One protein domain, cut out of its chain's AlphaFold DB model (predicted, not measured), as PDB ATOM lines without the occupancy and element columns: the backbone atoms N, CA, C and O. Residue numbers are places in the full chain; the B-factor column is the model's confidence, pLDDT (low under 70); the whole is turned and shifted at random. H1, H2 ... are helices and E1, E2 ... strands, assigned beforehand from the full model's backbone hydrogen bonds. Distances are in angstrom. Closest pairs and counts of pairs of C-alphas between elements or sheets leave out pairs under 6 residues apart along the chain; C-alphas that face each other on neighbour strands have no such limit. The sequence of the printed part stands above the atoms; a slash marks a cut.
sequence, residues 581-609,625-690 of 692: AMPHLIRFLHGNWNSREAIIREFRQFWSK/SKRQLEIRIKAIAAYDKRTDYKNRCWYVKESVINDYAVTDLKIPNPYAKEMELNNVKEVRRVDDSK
ATOM      1  N   ALA A 581     -12.532  -2.628  48.471       88.50
ATOM      2  CA  ALA A 581     -13.472  -1.583  48.073       88.50
ATOM      3  C   ALA A 581     -14.374  -2.003  46.899       88.50
ATOM      4  O   ALA A 581     -15.386  -1.349  46.641       88.50
ATOM      5  N   MET A 582     -14.043  -3.082  46.179       90.00
ATOM      6  CA  MET A 582     -14.773  -3.484  44.972       90.00
ATOM      7  C   MET A 582     -16.180  -4.038  45.250       90.00
ATOM      8  O   MET A 582     -17.105  -3.519  44.623       90.00
ATOM      9  N   PRO A 583     -16.415  -4.962  46.207       89.56
ATOM     10  CA  PRO A 583     -17.774  -5.400  46.548       89.56
ATOM     11  C   PRO A 583     -18.686  -4.240  46.974       89.56
ATOM     12  O   PRO A 583     -19.857  -4.182  46.594       89.56
ATOM     13  N   HIS A 584     -18.134  -3.266  47.705       88.50
ATOM     14  CA  HIS A 584     -18.863  -2.068  48.116       88.50
ATOM     15  C   HIS A 584     -19.168  -1.138  46.939       88.50
ATOM     16  O   HIS A 584     -20.303  -0.679  46.828       88.50
ATOM     17  N   LEU A 585     -18.217  -0.903  46.026       91.12
ATOM     18  CA  LEU A 585     -18.475  -0.107  44.822       91.12
ATOM     19  C   LEU A 585     -19.536  -0.771  43.934       91.12
ATOM     20  O   LEU A 585     -20.435  -0.086  43.459       91.12
ATOM     21  N   ILE A 586     -19.478  -2.094  43.755       91.12
ATOM     22  CA  ILE A 586     -20.464  -2.868  42.982       91.12
ATOM     23  C   ILE A 586     -21.865  -2.716  43.597       91.12
ATOM     24  O   ILE A 586     -22.805  -2.365  42.881       91.12
ATOM     25  N   ARG A 587     -21.999  -2.879  44.924       88.94
ATOM     26  CA  ARG A 587     -23.264  -2.682  45.659       88.94
ATOM     27  C   ARG A 587     -23.779  -1.238  45.597       88.94
ATOM     28  O   ARG A 587     -24.988  -1.038  45.591       88.94
ATOM     29  N   PHE A 588     -22.900  -0.237  45.556       88.00
ATOM     30  CA  PHE A 588     -23.272   1.184  45.507       88.00
ATOM     31  C   PHE A 588     -23.624   1.674  44.085       88.00
ATOM     32  O   PHE A 588     -24.355   2.650  43.908       88.00
ATOM     33  N   LEU A 589     -23.109   0.980  43.066       91.25
ATOM     34  CA  LEU A 589     -23.253   1.308  41.648       91.25
ATOM     35  C   LEU A 589     -24.431   0.578  40.986       91.25
ATOM     36  O   LEU A 589     -25.207   1.211  40.279       91.25
ATOM     37  N   HIS A 590     -24.595  -0.731  41.203       90.00
ATOM     38  CA  HIS A 590     -25.627  -1.520  40.518       90.00
ATOM     39  C   HIS A 590     -27.048  -1.051  40.885       90.00
ATOM     40  O   HIS A 590     -27.363  -0.908  42.062       90.00
ATOM     41  N   GLY A 591     -27.924  -0.833  39.899       86.94
ATOM     42  CA  GLY A 591     -29.317  -0.411  40.089       86.94
ATOM     43  C   GLY A 591     -29.500   1.060  40.492       86.94
ATOM     44  O   GLY A 591     -30.602   1.450  40.881       86.94
ATOM     45  N   ASN A 592     -28.437   1.870  40.455       89.69
ATOM     46  CA  ASN A 592     -28.436   3.274  40.875       89.69
ATOM     47  C   ASN A 592     -28.753   4.208  39.688       89.69
ATOM     48  O   ASN A 592     -28.231   4.002  38.595       89.69
ATOM     49  N   TRP A 593     -29.597   5.227  39.870       88.56
ATOM     50  CA  TRP A 593     -29.968   6.183  38.810       88.56
ATOM     51  C   TRP A 593     -29.187   7.506  38.850       88.56
ATOM     52  O   TRP A 593     -29.305   8.311  37.929       88.56
ATOM     53  N   ASN A 594     -28.409   7.758  39.906       87.25
ATOM     54  CA  ASN A 594     -27.705   9.027  40.081       87.25
ATOM     55  C   ASN A 594     -26.538   9.187  39.087       87.25
ATOM     56  O   ASN A 594     -26.040   8.219  38.498       87.25
ATOM     57  N   SER A 595     -26.082  10.430  38.893       88.81
ATOM     58  CA  SER A 595     -24.926  10.711  38.035       88.81
ATOM     59  C   SER A 595     -23.675   9.993  38.550       88.81
ATOM     60  O   SER A 595     -23.498   9.795  39.756       88.81
ATOM     61  N   ARG A 596     -22.770   9.622  37.636       89.94
ATOM     62  CA  ARG A 596     -21.477   9.010  37.985       89.94
ATOM     63  C   ARG A 596     -20.706   9.889  38.973       89.94
ATOM     64  O   ARG A 596     -20.046   9.385  39.870       89.94
ATOM     65  N   GLU A 597     -20.813  11.199  38.816       90.75
ATOM     66  CA  GLU A 597     -20.136  12.216  39.611       90.75
ATOM     67  C   GLU A 597     -20.669  12.252  41.051       90.75
ATOM     68  O   GLU A 597     -19.866  12.273  41.984       90.75
ATOM     69  N   ALA A 598     -21.993  12.155  41.240       87.88
ATOM     70  CA  ALA A 598     -22.599  11.969  42.558       87.88
ATOM     71  C   ALA A 598     -22.183  10.619  43.165       87.88
ATOM     72  O   ALA A 598     -21.674  10.579  44.280       87.88
ATOM     73  N   ILE A 599     -22.278   9.525  42.402       90.00
ATOM     74  CA  ILE A 599     -21.872   8.182  42.847       90.00
ATOM     75  C   ILE A 599     -20.408   8.164  43.328       90.00
ATOM     76  O   ILE A 599     -20.110   7.572  44.363       90.00
ATOM     77  N   ILE A 600     -19.496   8.857  42.636       92.25
ATOM     78  CA  ILE A 600     -18.092   8.999  43.055       92.25
ATOM     79  C   ILE A 600     -17.950   9.872  44.312       92.25
ATOM     80  O   ILE A 600     -17.108   9.564  45.157       92.25
ATOM     81  N   ARG A 601     -18.730  10.954  44.456       89.69
ATOM     82  CA  ARG A 601     -18.712  11.829  45.645       89.69
ATOM     83  C   ARG A 601     -19.098  11.040  46.897       89.69
ATOM     84  O   ARG A 601     -18.301  10.950  47.830       89.69
ATOM     85  N   GLU A 602     -20.268  10.413  46.866       87.25
ATOM     86  CA  GLU A 602     -20.835   9.679  47.998       87.25
ATOM     87  C   GLU A 602     -20.014   8.425  48.336       87.25
ATOM     88  O   GLU A 602     -19.699   8.186  49.500       87.25
ATOM     89  N   PHE A 603     -19.559   7.660  47.330       91.00
ATOM     90  CA  PHE A 603     -18.722   6.480  47.579       91.00
ATOM     91  C   PHE A 603     -17.383   6.836  48.244       91.00
ATOM     92  O   PHE A 603     -16.890   6.079  49.081       91.00
ATOM     93  N   ARG A 604     -16.791   7.998  47.925       90.00
ATOM     94  CA  ARG A 604     -15.571   8.468  48.606       90.00
ATOM     95  C   ARG A 604     -15.838   8.845  50.063       90.00
ATOM     96  O   ARG A 604     -15.001   8.533  50.902       90.00
ATOM     97  N   GLN A 605     -16.980   9.460  50.378       85.94
ATOM     98  CA  GLN A 605     -17.363   9.733  51.768       85.94
ATOM     99  C   GLN A 605     -17.587   8.429  52.551       85.94
ATOM    100  O   GLN A 605     -17.007   8.250  53.622       85.94
ATOM    101  N   PHE A 606     -18.341   7.483  51.975       87.50
ATOM    102  CA  PHE A 606     -18.558   6.148  52.540       87.50
ATOM    103  C   PHE A 606     -17.235   5.410  52.805       87.50
ATOM    104  O   PHE A 606     -17.024   4.902  53.905       87.50
ATOM    105  N   TRP A 607     -16.321   5.382  51.827       87.62
ATOM    106  CA  TRP A 607     -15.046   4.677  51.972       87.62
ATOM    107  C   TRP A 607     -14.115   5.332  52.999       87.62
ATOM    108  O   TRP A 607     -13.474   4.621  53.775       87.62
ATOM    109  N   SER A 608     -14.070   6.669  53.058       84.44
ATOM    110  CA  SER A 608     -13.321   7.392  54.093       84.44
ATOM    111  C   SER A 608     -13.845   7.073  55.493       84.44
ATOM    112  O   SER A 608     -13.044   6.747  56.364       84.44
ATOM    113  N   LYS A 609     -15.171   7.085  55.700       83.12
ATOM    114  CA  LYS A 609     -15.776   6.729  56.991       83.12
ATOM    115  C   LYS A 609     -15.490   5.270  57.368       83.12
ATOM    116  O   LYS A 609     -14.968   5.017  58.450       83.12
ATOM    117  N   SER A 625      -8.906   8.078  44.799       86.69
ATOM    118  CA  SER A 625      -8.995   9.235  43.902       86.69
ATOM    119  C   SER A 625     -10.262   9.215  43.042       86.69
ATOM    120  O   SER A 625     -10.666   8.170  42.522       86.69
ATOM    121  N   LYS A 626     -10.834  10.406  42.796       87.94
ATOM    122  CA  LYS A 626     -11.958  10.633  41.865       87.94
ATOM    123  C   LYS A 626     -11.705   9.956  40.508       87.94
ATOM    124  O   LYS A 626     -12.564   9.232  40.014       87.94
ATOM    125  N   ARG A 627     -10.493  10.120  39.960       86.25
ATOM    126  CA  ARG A 627     -10.085   9.589  38.646       86.25
ATOM    127  C   ARG A 627      -9.970   8.060  38.618       86.25
ATOM    128  O   ARG A 627     -10.301   7.454  37.605       86.25
ATOM    129  N   GLN A 628      -9.538   7.425  39.712       87.81
ATOM    130  CA  GLN A 628      -9.485   5.956  39.807       87.81
ATOM    131  C   GLN A 628     -10.898   5.363  39.742       87.81
ATOM    132  O   GLN A 628     -11.147   4.455  38.948       87.81
ATOM    133  N   LEU A 629     -11.827   5.911  40.535       90.31
ATOM    134  CA  LEU A 629     -13.225   5.473  40.550       90.31
ATOM    135  C   LEU A 629     -13.904   5.707  39.201       90.31
ATOM    136  O   LEU A 629     -14.567   4.807  38.702       90.31
ATOM    137  N   GLU A 630     -13.688   6.862  38.572       91.50
ATOM    138  CA  GLU A 630     -14.254   7.165  37.255       91.50
ATOM    139  C   GLU A 630     -13.811   6.158  36.178       91.50
ATOM    140  O   GLU A 630     -14.648   5.641  35.435       91.50
ATOM    141  N   ILE A 631     -12.512   5.828  36.131       89.75
ATOM    142  CA  ILE A 631     -11.959   4.825  35.208       89.75
ATOM    143  C   ILE A 631     -12.539   3.434  35.507       89.75
ATOM    144  O   ILE A 631     -12.958   2.737  34.582       89.75
ATOM    145  N   ARG A 632     -12.615   3.023  36.782       90.50
ATOM    146  CA  ARG A 632     -13.151   1.699  37.139       90.50
ATOM    147  C   ARG A 632     -14.647   1.593  36.851       90.50
ATOM    148  O   ARG A 632     -15.044   0.591  36.271       90.50
ATOM    149  N   ILE A 633     -15.452   2.612  37.168       93.06
ATOM    150  CA  ILE A 633     -16.893   2.653  36.858       93.06
ATOM    151  C   ILE A 633     -17.115   2.513  35.346       93.06
ATOM    152  O   ILE A 633     -17.880   1.644  34.934       93.06
ATOM    153  N   LYS A 634     -16.379   3.279  34.522       92.62
ATOM    154  CA  LYS A 634     -16.403   3.166  33.050       92.62
ATOM    155  C   LYS A 634     -16.024   1.765  32.541       92.62
ATOM    156  O   LYS A 634     -16.514   1.348  31.496       92.62
ATOM    157  N   ALA A 635     -15.164   1.036  33.255       91.50
ATOM    158  CA  ALA A 635     -14.760  -0.319  32.883       91.50
ATOM    159  C   ALA A 635     -15.778  -1.399  33.304       91.50
ATOM    160  O   ALA A 635     -16.009  -2.341  32.538       91.50
ATOM    161  N   ILE A 636     -16.376  -1.286  34.499       91.94
ATOM    162  CA  ILE A 636     -17.210  -2.345  35.100       91.94
ATOM    163  C   ILE A 636     -18.716  -2.189  34.870       91.94
ATOM    164  O   ILE A 636     -19.430  -3.173  35.038       91.94
ATOM    165  N   ALA A 637     -19.216  -1.002  34.510       92.00
ATOM    166  CA  ALA A 637     -20.652  -0.737  34.422       92.00
ATOM    167  C   ALA A 637     -21.056   0.110  33.207       92.00
ATOM    168  O   ALA A 637     -20.270   0.893  32.677       92.00
ATOM    169  N   ALA A 638     -22.321  -0.024  32.807       92.38
ATOM    170  CA  ALA A 638     -22.974   0.783  31.780       92.38
ATOM    171  C   ALA A 638     -24.251   1.430  32.340       92.38
ATOM    172  O   ALA A 638     -24.917   0.842  33.189       92.38
ATOM    173  N   TYR A 639     -24.598   2.629  31.869       92.25
ATOM    174  CA  TYR A 639     -25.825   3.332  32.257       92.25
ATOM    175  C   TYR A 639     -26.880   3.179  31.162       92.25
ATOM    176  O   TYR A 639     -26.757   3.779  30.093       92.25
ATOM    177  N   ASP A 640     -27.899   2.359  31.408       88.44
ATOM    178  CA  ASP A 640     -28.829   1.926  30.362       88.44
ATOM    179  C   ASP A 640     -30.245   1.649  30.899       88.44
ATOM    180  O   ASP A 640     -30.509   1.816  32.089       88.44
ATOM    181  N   LYS A 641     -31.179   1.266  30.021       87.88
ATOM    182  CA  LYS A 641     -32.546   0.859  30.363       87.88
ATOM    183  C   LYS A 641     -32.785  -0.599  29.962       87.88
ATOM    184  O   LYS A 641     -32.834  -0.899  28.774       87.88
ATOM    185  N   ARG A 642     -33.011  -1.476  30.944       83.25
ATOM    186  CA  ARG A 642     -33.442  -2.866  30.712       83.25
ATOM    187  C   ARG A 642     -34.958  -3.027  30.853       83.25
ATOM    188  O   ARG A 642     -35.669  -2.087  31.202       83.25
ATOM    189  N   THR A 643     -35.437  -4.236  30.585       71.81
ATOM    190  CA  THR A 643     -36.806  -4.713  30.848       71.81
ATOM    191  C   THR A 643     -37.211  -4.602  32.317       71.81
ATOM    192  O   THR A 643     -38.363  -4.311  32.628       71.81
ATOM    193  N   ASP A 644     -36.247  -4.801  33.209       70.50
ATOM    194  CA  ASP A 644     -36.468  -5.149  34.619       70.50
ATOM    195  C   ASP A 644     -36.782  -3.920  35.490       70.50
ATOM    196  O   ASP A 644     -37.244  -4.043  36.624       70.50
ATOM    197  N   TYR A 645     -36.536  -2.714  34.966       76.19
ATOM    198  CA  TYR A 645     -36.817  -1.459  35.653       76.19
ATOM    199  C   TYR A 645     -37.200  -0.341  34.673       76.19
ATOM    200  O   TYR A 645     -36.605  -0.167  33.612       76.19
ATOM    201  N   LYS A 646     -38.215   0.454  35.034       77.00
ATOM    202  CA  LYS A 646     -38.839   1.444  34.133       77.00
ATOM    203  C   LYS A 646     -37.898   2.590  33.721       77.00
ATOM    204  O   LYS A 646     -38.054   3.138  32.623       77.00
ATOM    205  N   ASN A 647     -36.944   2.936  34.585       79.94
ATOM    206  CA  ASN A 647     -36.025   4.066  34.430       79.94
ATOM    207  C   ASN A 647     -34.610   3.581  34.066       79.94
ATOM    208  O   ASN A 647     -34.259   2.431  34.322       79.94
ATOM    209  N   ARG A 648     -33.780   4.466  33.497       87.25
ATOM    210  CA  ARG A 648     -32.351   4.173  33.285       87.25
ATOM    211  C   ARG A 648     -31.625   4.064  34.631       87.25
ATOM    212  O   ARG A 648     -31.916   4.832  35.544       87.25
ATOM    213  N   CYS A 649     -30.678   3.136  34.735       91.19
ATOM    214  CA  CYS A 649     -29.781   3.019  35.883       91.19
ATOM    215  C   CYS A 649     -28.445   2.358  35.495       91.19
ATOM    216  O   CYS A 649     -28.261   1.885  34.371       91.19
ATOM    217  N   TRP A 650     -27.483   2.378  36.414       92.94
ATOM    218  CA  TRP A 650     -26.172   1.754  36.259       92.94
ATOM    219  C   TRP A 650     -26.257   0.239  36.464       92.94
ATOM    220  O   TRP A 650     -26.599  -0.231  37.546       92.94
ATOM    221  N   TYR A 651     -25.882  -0.535  35.450       91.69
ATOM    222  CA  TYR A 651     -25.764  -1.991  35.512       91.69
ATOM    223  C   TYR A 651     -24.289  -2.389  35.497       91.69
ATOM    224  O   TYR A 651     -23.555  -2.044  34.569       91.69
ATOM    225  N   VAL A 652     -23.856  -3.129  36.519       92.25
ATOM    226  CA  VAL A 652     -22.519  -3.747  36.564       92.25
ATOM    227  C   VAL A 652     -22.509  -4.988  35.664       92.25
ATOM    228  O   VAL A 652     -23.506  -5.706  35.592       92.25
ATOM    229  N   LYS A 653     -21.397  -5.228  34.961       91.38
ATOM    230  CA  LYS A 653     -21.183  -6.413  34.116       91.38
ATOM    231  C   LYS A 653     -21.218  -7.691  34.950       91.38
ATOM    232  O   LYS A 653     -20.614  -7.751  36.014       91.38
ATOM    233  N   GLU A 654     -21.862  -8.719  34.414       85.69
ATOM    234  CA  GLU A 654     -22.100  -9.999  35.087       85.69
ATOM    235  C   GLU A 654     -20.808 -10.736  35.460       85.69
ATOM    236  O   GLU A 654     -20.684 -11.199  36.590       85.69
ATOM    237  N   SER A 655     -19.787 -10.707  34.595       87.44
ATOM    238  CA  SER A 655     -18.446 -11.198  34.941       87.44
ATOM    239  C   SER A 655     -17.900 -10.545  36.214       87.44
ATOM    240  O   SER A 655     -17.482 -11.244  37.122       87.44
ATOM    241  N   VAL A 656     -18.019  -9.220  36.349       87.31
ATOM    242  CA  VAL A 656     -17.541  -8.476  37.528       87.31
ATOM    243  C   VAL A 656     -18.412  -8.721  38.769       87.31
ATOM    244  O   VAL A 656     -17.945  -8.554  39.892       87.31
ATOM    245  N   ILE A 657     -19.674  -9.125  38.607       86.12
ATOM    246  CA  ILE A 657     -20.517  -9.552  39.734       86.12
ATOM    247  C   ILE A 657     -20.027 -10.912  40.258       86.12
ATOM    248  O   ILE A 657     -19.914 -11.090  41.474       86.12
ATOM    249  N   ASN A 658     -19.657 -11.817  39.346       86.44
ATOM    250  CA  ASN A 658     -19.128 -13.144  39.655       86.44
ATOM    251  C   ASN A 658     -17.700 -13.075  40.236       86.44
ATOM    252  O   ASN A 658     -17.458 -13.672  41.283       86.44
ATOM    253  N   ASP A 659     -16.802 -12.269  39.649       87.19
ATOM    254  CA  ASP A 659     -15.409 -12.035  40.093       87.19
ATOM    255  C   ASP A 659     -15.291 -11.655  41.585       87.19
ATOM    256  O   ASP A 659     -14.270 -11.906  42.225       87.19
ATOM    257  N   TYR A 660     -16.322 -11.000  42.130       86.88
ATOM    258  CA  TYR A 660     -16.381 -10.521  43.516       86.88
ATOM    259  C   TYR A 660     -17.525 -11.161  44.331       86.88
ATOM    260  O   TYR A 660     -17.823 -10.683  45.426       86.88
ATOM    261  N   ALA A 661     -18.166 -12.216  43.809       84.00
ATOM    262  CA  ALA A 661     -19.244 -12.987  44.443       84.00
ATOM    263  C   ALA A 661     -20.412 -12.148  45.025       84.00
ATOM    264  O   ALA A 661     -20.984 -12.482  46.066       84.00
ATOM    265  N   VAL A 662     -20.791 -11.038  44.375       78.62
ATOM    266  CA  VAL A 662     -21.783 -10.082  44.914       78.62
ATOM    267  C   VAL A 662     -23.210 -10.455  44.484       78.62
ATOM    268  O   VAL A 662     -23.826  -9.773  43.672       78.62
ATOM    269  N   THR A 663     -23.756 -11.538  45.038       69.56
ATOM    270  CA  THR A 663     -25.044 -12.143  44.617       69.56
ATOM    271  C   THR A 663     -26.296 -11.300  44.897       69.56
ATOM    272  O   THR A 663     -27.341 -11.482  44.281       69.56
ATOM    273  N   ASP A 664     -26.207 -10.361  45.829       71.00
ATOM    274  CA  ASP A 664     -27.346  -9.819  46.575       71.00
ATOM    275  C   ASP A 664     -27.828  -8.437  46.039       71.00
ATOM    276  O   ASP A 664     -28.255  -7.543  46.779       71.00
ATOM    277  N   LEU A 665     -27.677  -8.198  44.731       78.75
ATOM    278  CA  LEU A 665     -27.861  -6.882  44.094       78.75
ATOM    279  C   LEU A 665     -29.337  -6.575  43.788       78.75
ATOM    280  O   LEU A 665     -29.969  -7.216  42.954       78.75
ATOM    281  N   LYS A 666     -29.886  -5.551  44.454       75.44
ATOM    282  CA  LYS A 666     -31.296  -5.139  44.338       75.44
ATOM    283  C   LYS A 666     -31.470  -3.967  43.371       75.44
ATOM    284  O   LYS A 666     -30.717  -2.995  43.428       75.44
ATOM    285  N   ILE A 667     -32.509  -4.040  42.539       80.44
ATOM    286  CA  ILE A 667     -32.936  -2.977  41.621       80.44
ATOM    287  C   ILE A 667     -34.355  -2.527  42.024       80.44
ATOM    288  O   ILE A 667     -35.230  -3.381  42.162       80.44
ATOM    289  N   PRO A 668     -34.624  -1.218  42.196       76.75
ATOM    290  CA  PRO A 668     -33.650  -0.130  42.268       76.75
ATOM    291  C   PRO A 668     -32.771  -0.211  43.523       76.75
ATOM    292  O   PRO A 668     -33.159  -0.786  44.541       76.75
ATOM    293  N   ASN A 669     -31.600   0.420  43.458       82.31
ATOM    294  CA  ASN A 669     -30.639   0.440  44.555       82.31
ATOM    295  C   ASN A 669     -31.179   1.226  45.773       82.31
ATOM    296  O   ASN A 669     -31.612   2.369  45.599       82.31
ATOM    297  N   PRO A 670     -31.131   0.682  47.009       76.44
ATOM    298  CA  PRO A 670     -31.564   1.407  48.206       76.44
ATOM    299  C   PRO A 670     -30.770   2.702  48.446       76.44
ATOM    300  O   PRO A 670     -31.376   3.735  48.724       76.44
ATOM    301  N   TYR A 671     -29.449   2.692  48.232       75.06
ATOM    302  CA  TYR A 671     -28.591   3.865  48.427       75.06
ATOM    303  C   TYR A 671     -28.962   5.028  47.488       75.06
ATOM    304  O   TYR A 671     -28.757   6.188  47.837       75.06
ATOM    305  N   ALA A 672     -29.552   4.757  46.315       72.38
ATOM    306  CA  ALA A 672     -29.994   5.811  45.395       72.38
ATOM    307  C   ALA A 672     -31.108   6.687  46.000       72.38
ATOM    308  O   ALA A 672     -31.096   7.903  45.808       72.38
ATOM    309  N   LYS A 673     -32.011   6.085  46.792       69.56
ATOM    310  CA  LYS A 673     -33.074   6.792  47.532       69.56
ATOM    311  C   LYS A 673     -32.527   7.595  48.708       69.56
ATOM    312  O   LYS A 673     -33.014   8.684  48.989       69.56
ATOM    313  N   GLU A 674     -31.516   7.075  49.399       71.19
ATOM    314  CA  GLU A 674     -30.873   7.780  50.515       71.19
ATOM    315  C   GLU A 674     -30.121   9.027  50.028       71.19
ATOM    316  O   GLU A 674     -30.258  10.095  50.623       71.19
ATOM    317  N   MET A 675     -29.420   8.930  48.892       69.56
ATOM    318  CA  MET A 675     -28.803  10.080  48.215       69.56
ATOM    319  C   MET A 675     -29.837  11.145  47.816       69.56
ATOM    320  O   MET A 675     -29.619  12.332  48.046       69.56
ATOM    321  N   GLU A 676     -30.976  10.733  47.250       68.62
ATOM    322  CA  GLU A 676     -32.074  11.634  46.874       68.62
ATOM    323  C   GLU A 676     -32.653  12.364  48.102       68.62
ATOM    324  O   GLU A 676     -32.747  13.593  48.115       68.62
ATOM    325  N   LEU A 677     -32.942  11.627  49.181       68.75
ATOM    326  CA  LEU A 677     -33.433  12.180  50.449       68.75
ATOM    327  C   LEU A 677     -32.431  13.116  51.139       68.75
ATOM    328  O   LEU A 677     -32.854  14.019  51.863       68.75
ATOM    329  N   ASN A 678     -31.127  12.910  50.952       68.38
ATOM    330  CA  ASN A 678     -30.094  13.772  51.523       68.38
ATOM    331  C   ASN A 678     -29.907  15.054  50.701       68.38
ATOM    332  O   ASN A 678     -29.955  16.134  51.289       68.38
ATOM    333  N   ASN A 679     -29.835  14.970  49.366       62.00
ATOM    334  CA  ASN A 679     -29.796  16.151  48.492       62.00
ATOM    335  C   ASN A 679     -31.006  17.081  48.743       62.00
ATOM    336  O   ASN A 679     -30.844  18.293  48.861       62.00
ATOM    337  N   VAL A 680     -32.219  16.530  48.913       64.19
ATOM    338  CA  VAL A 680     -33.434  17.325  49.204       64.19
ATOM    339  C   VAL A 680     -33.385  18.021  50.576       64.19
ATOM    340  O   VAL A 680     -33.988  19.081  50.745       64.19
ATOM    341  N   LYS A 681     -32.665  17.471  51.564       60.88
ATOM    342  CA  LYS A 681     -32.431  18.135  52.864       60.88
ATOM    343  C   LYS A 681     -31.341  19.203  52.779       60.88
ATOM    344  O   LYS A 681     -31.432  20.207  53.477       60.88
ATOM    345  N   GLU A 682     -30.321  18.976  51.957       60.69
ATOM    346  CA  GLU A 682     -29.199  19.896  51.761       60.69
ATOM    347  C   GLU A 682     -29.654  21.175  51.042       60.69
ATOM    348  O   GLU A 682     -29.435  22.263  51.565       60.69
ATOM    349  N   VAL A 683     -30.413  21.049  49.945       58.66
ATOM    350  CA  VAL A 683     -31.005  22.197  49.226       58.66
ATOM    351  C   VAL A 683     -31.879  23.053  50.151       58.66
ATOM    352  O   VAL A 683     -31.674  24.258  50.231       58.66
ATOM    353  N   ARG A 684     -32.777  22.436  50.935       54.31
ATOM    354  CA  ARG A 684     -33.642  23.177  51.876       54.31
ATOM    355  C   ARG A 684     -32.851  23.969  52.918       54.31
ATOM    356  O   ARG A 684     -33.212  25.100  53.206       54.31
ATOM    357  N   ARG A 685     -31.752  23.412  53.443       52.72
ATOM    358  CA  ARG A 685     -30.872  24.139  54.375       52.72
ATOM    359  C   ARG A 685     -30.213  25.351  53.721       52.72
ATOM    360  O   ARG A 685     -30.100  26.375  54.380       52.72
ATOM    361  N   VAL A 686     -29.804  25.238  52.454       53.66
ATOM    362  CA  VAL A 686     -29.233  26.361  51.694       53.66
ATOM    363  C   VAL A 686     -30.286  27.448  51.454       53.66
ATOM    364  O   VAL A 686     -29.991  28.623  51.664       53.66
ATOM    365  N   ASP A 687     -31.514  27.068  51.089       51.84
ATOM    366  CA  ASP A 687     -32.634  27.999  50.888       51.84
ATOM    367  C   ASP A 687     -33.052  28.711  52.188       51.84
ATOM    368  O   ASP A 687     -33.345  29.907  52.168       51.84
ATOM    369  N   ASP A 688     -33.050  28.001  53.321       52.94
ATOM    370  CA  ASP A 688     -33.320  28.581  54.642       52.94
ATOM    371  C   ASP A 688     -32.186  29.536  55.072       52.94
ATOM    372  O   ASP A 688     -32.462  30.644  55.527       52.94
ATOM    373  N   SER A 689     -30.912  29.179  54.838       51.91
ATOM    374  CA  SER A 689     -29.754  30.052  55.124       51.91
ATOM    375  C   SER A 689     -29.605  31.258  54.186       51.91
ATOM    376  O   SER A 689     -28.732  32.090  54.398       51.91
ATOM    377  N   LYS A 690     -30.441  31.360  53.145       51.50
ATOM    378  CA  LYS A 690     -30.556  32.539  52.268       51.50
ATOM    379  C   LYS A 690     -31.731  33.456  52.645       51.50
ATOM    380  O   LYS A 690     -32.035  34.391  51.909       51.50
TER     381      LYS A 690
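Overview. This is residues 581 to 609 and 625 to 690 of the 692 residues of the protein "DgyrCDS12680" of Dimorphilus gyrociliatus (UniProt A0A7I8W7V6). A small, well-filled body of short helices and a two-stranded hairpin sends out one helical arm. H1 lies near the middle, H2 and the hairpin E1 E2 pack on it, H3 packs on H2, and residues 677 to 690, of which 677 to 688 belong to H5, stick out. The printed part has 95 residues with five named helices and two named strands, in the order H1 H2 H3 E1 E2 H4 H5; the sheet E1 - E2 is antiparallel and the class is mostly helix. The whole is compact, with a radius of gyration of the C-alphas of 14.3 A, and only just elongated, spanning 48 by 32 by 20 A.

Arrangement. H1, residues 581 to 589, and H2, residues 596 to 609, touch as a helical hairpin at a steep tilt of 44 degrees, opposite ways; their closest C-alphas, of Leu 589 and Ile 599, are 7.1 A apart. H2 touches H3, residues 626 to 636, closest at the C-alphas of Ile 600 and Lys 626, 6.5 A. E1, residues 637 to 640, and E2, residues 649 to 652, form an antiparallel hairpin, with N 651 and O 638 within hydrogen-bond range at 2.8 A. The closest C-alphas of H1 and E2, Leu 589 and Trp 650, are 6.1 A apart. H4, residues 654 to 659, is close to H1 but not clearly touching, closest at the C-alphas of Ile 586 and Ile 657, 7.4 A. H5, residues 670 to 688, is likewise close to H1 but not clearly touching, closest at the C-alphas of Phe 588 and Tyr 671, 6.6 A. Every O i to N i+4 pair is within hydrogen-bond range in H1, H2, H3 and H4, and 14 of 15 in H5.

Along the chain. H1 begins at C-alpha 581 (-13.472, -1.583, 48.073). H2 is 20.0 A long, H3 15.5 A and H5 28.0 A, ending at C-alpha 688 (-33.320, 28.581, 54.642).

Size, cuts and confidence. The two C-alphas farthest apart, of Asn 658 and Lys 690, are 48.8 A apart. Residues 610 to 624 are cut out, with 15.0 A between C-alphas 609 and 625; of the links printed whole, none is long. The pLDDT is under 70 at residues 663, 673 and 675 to 690.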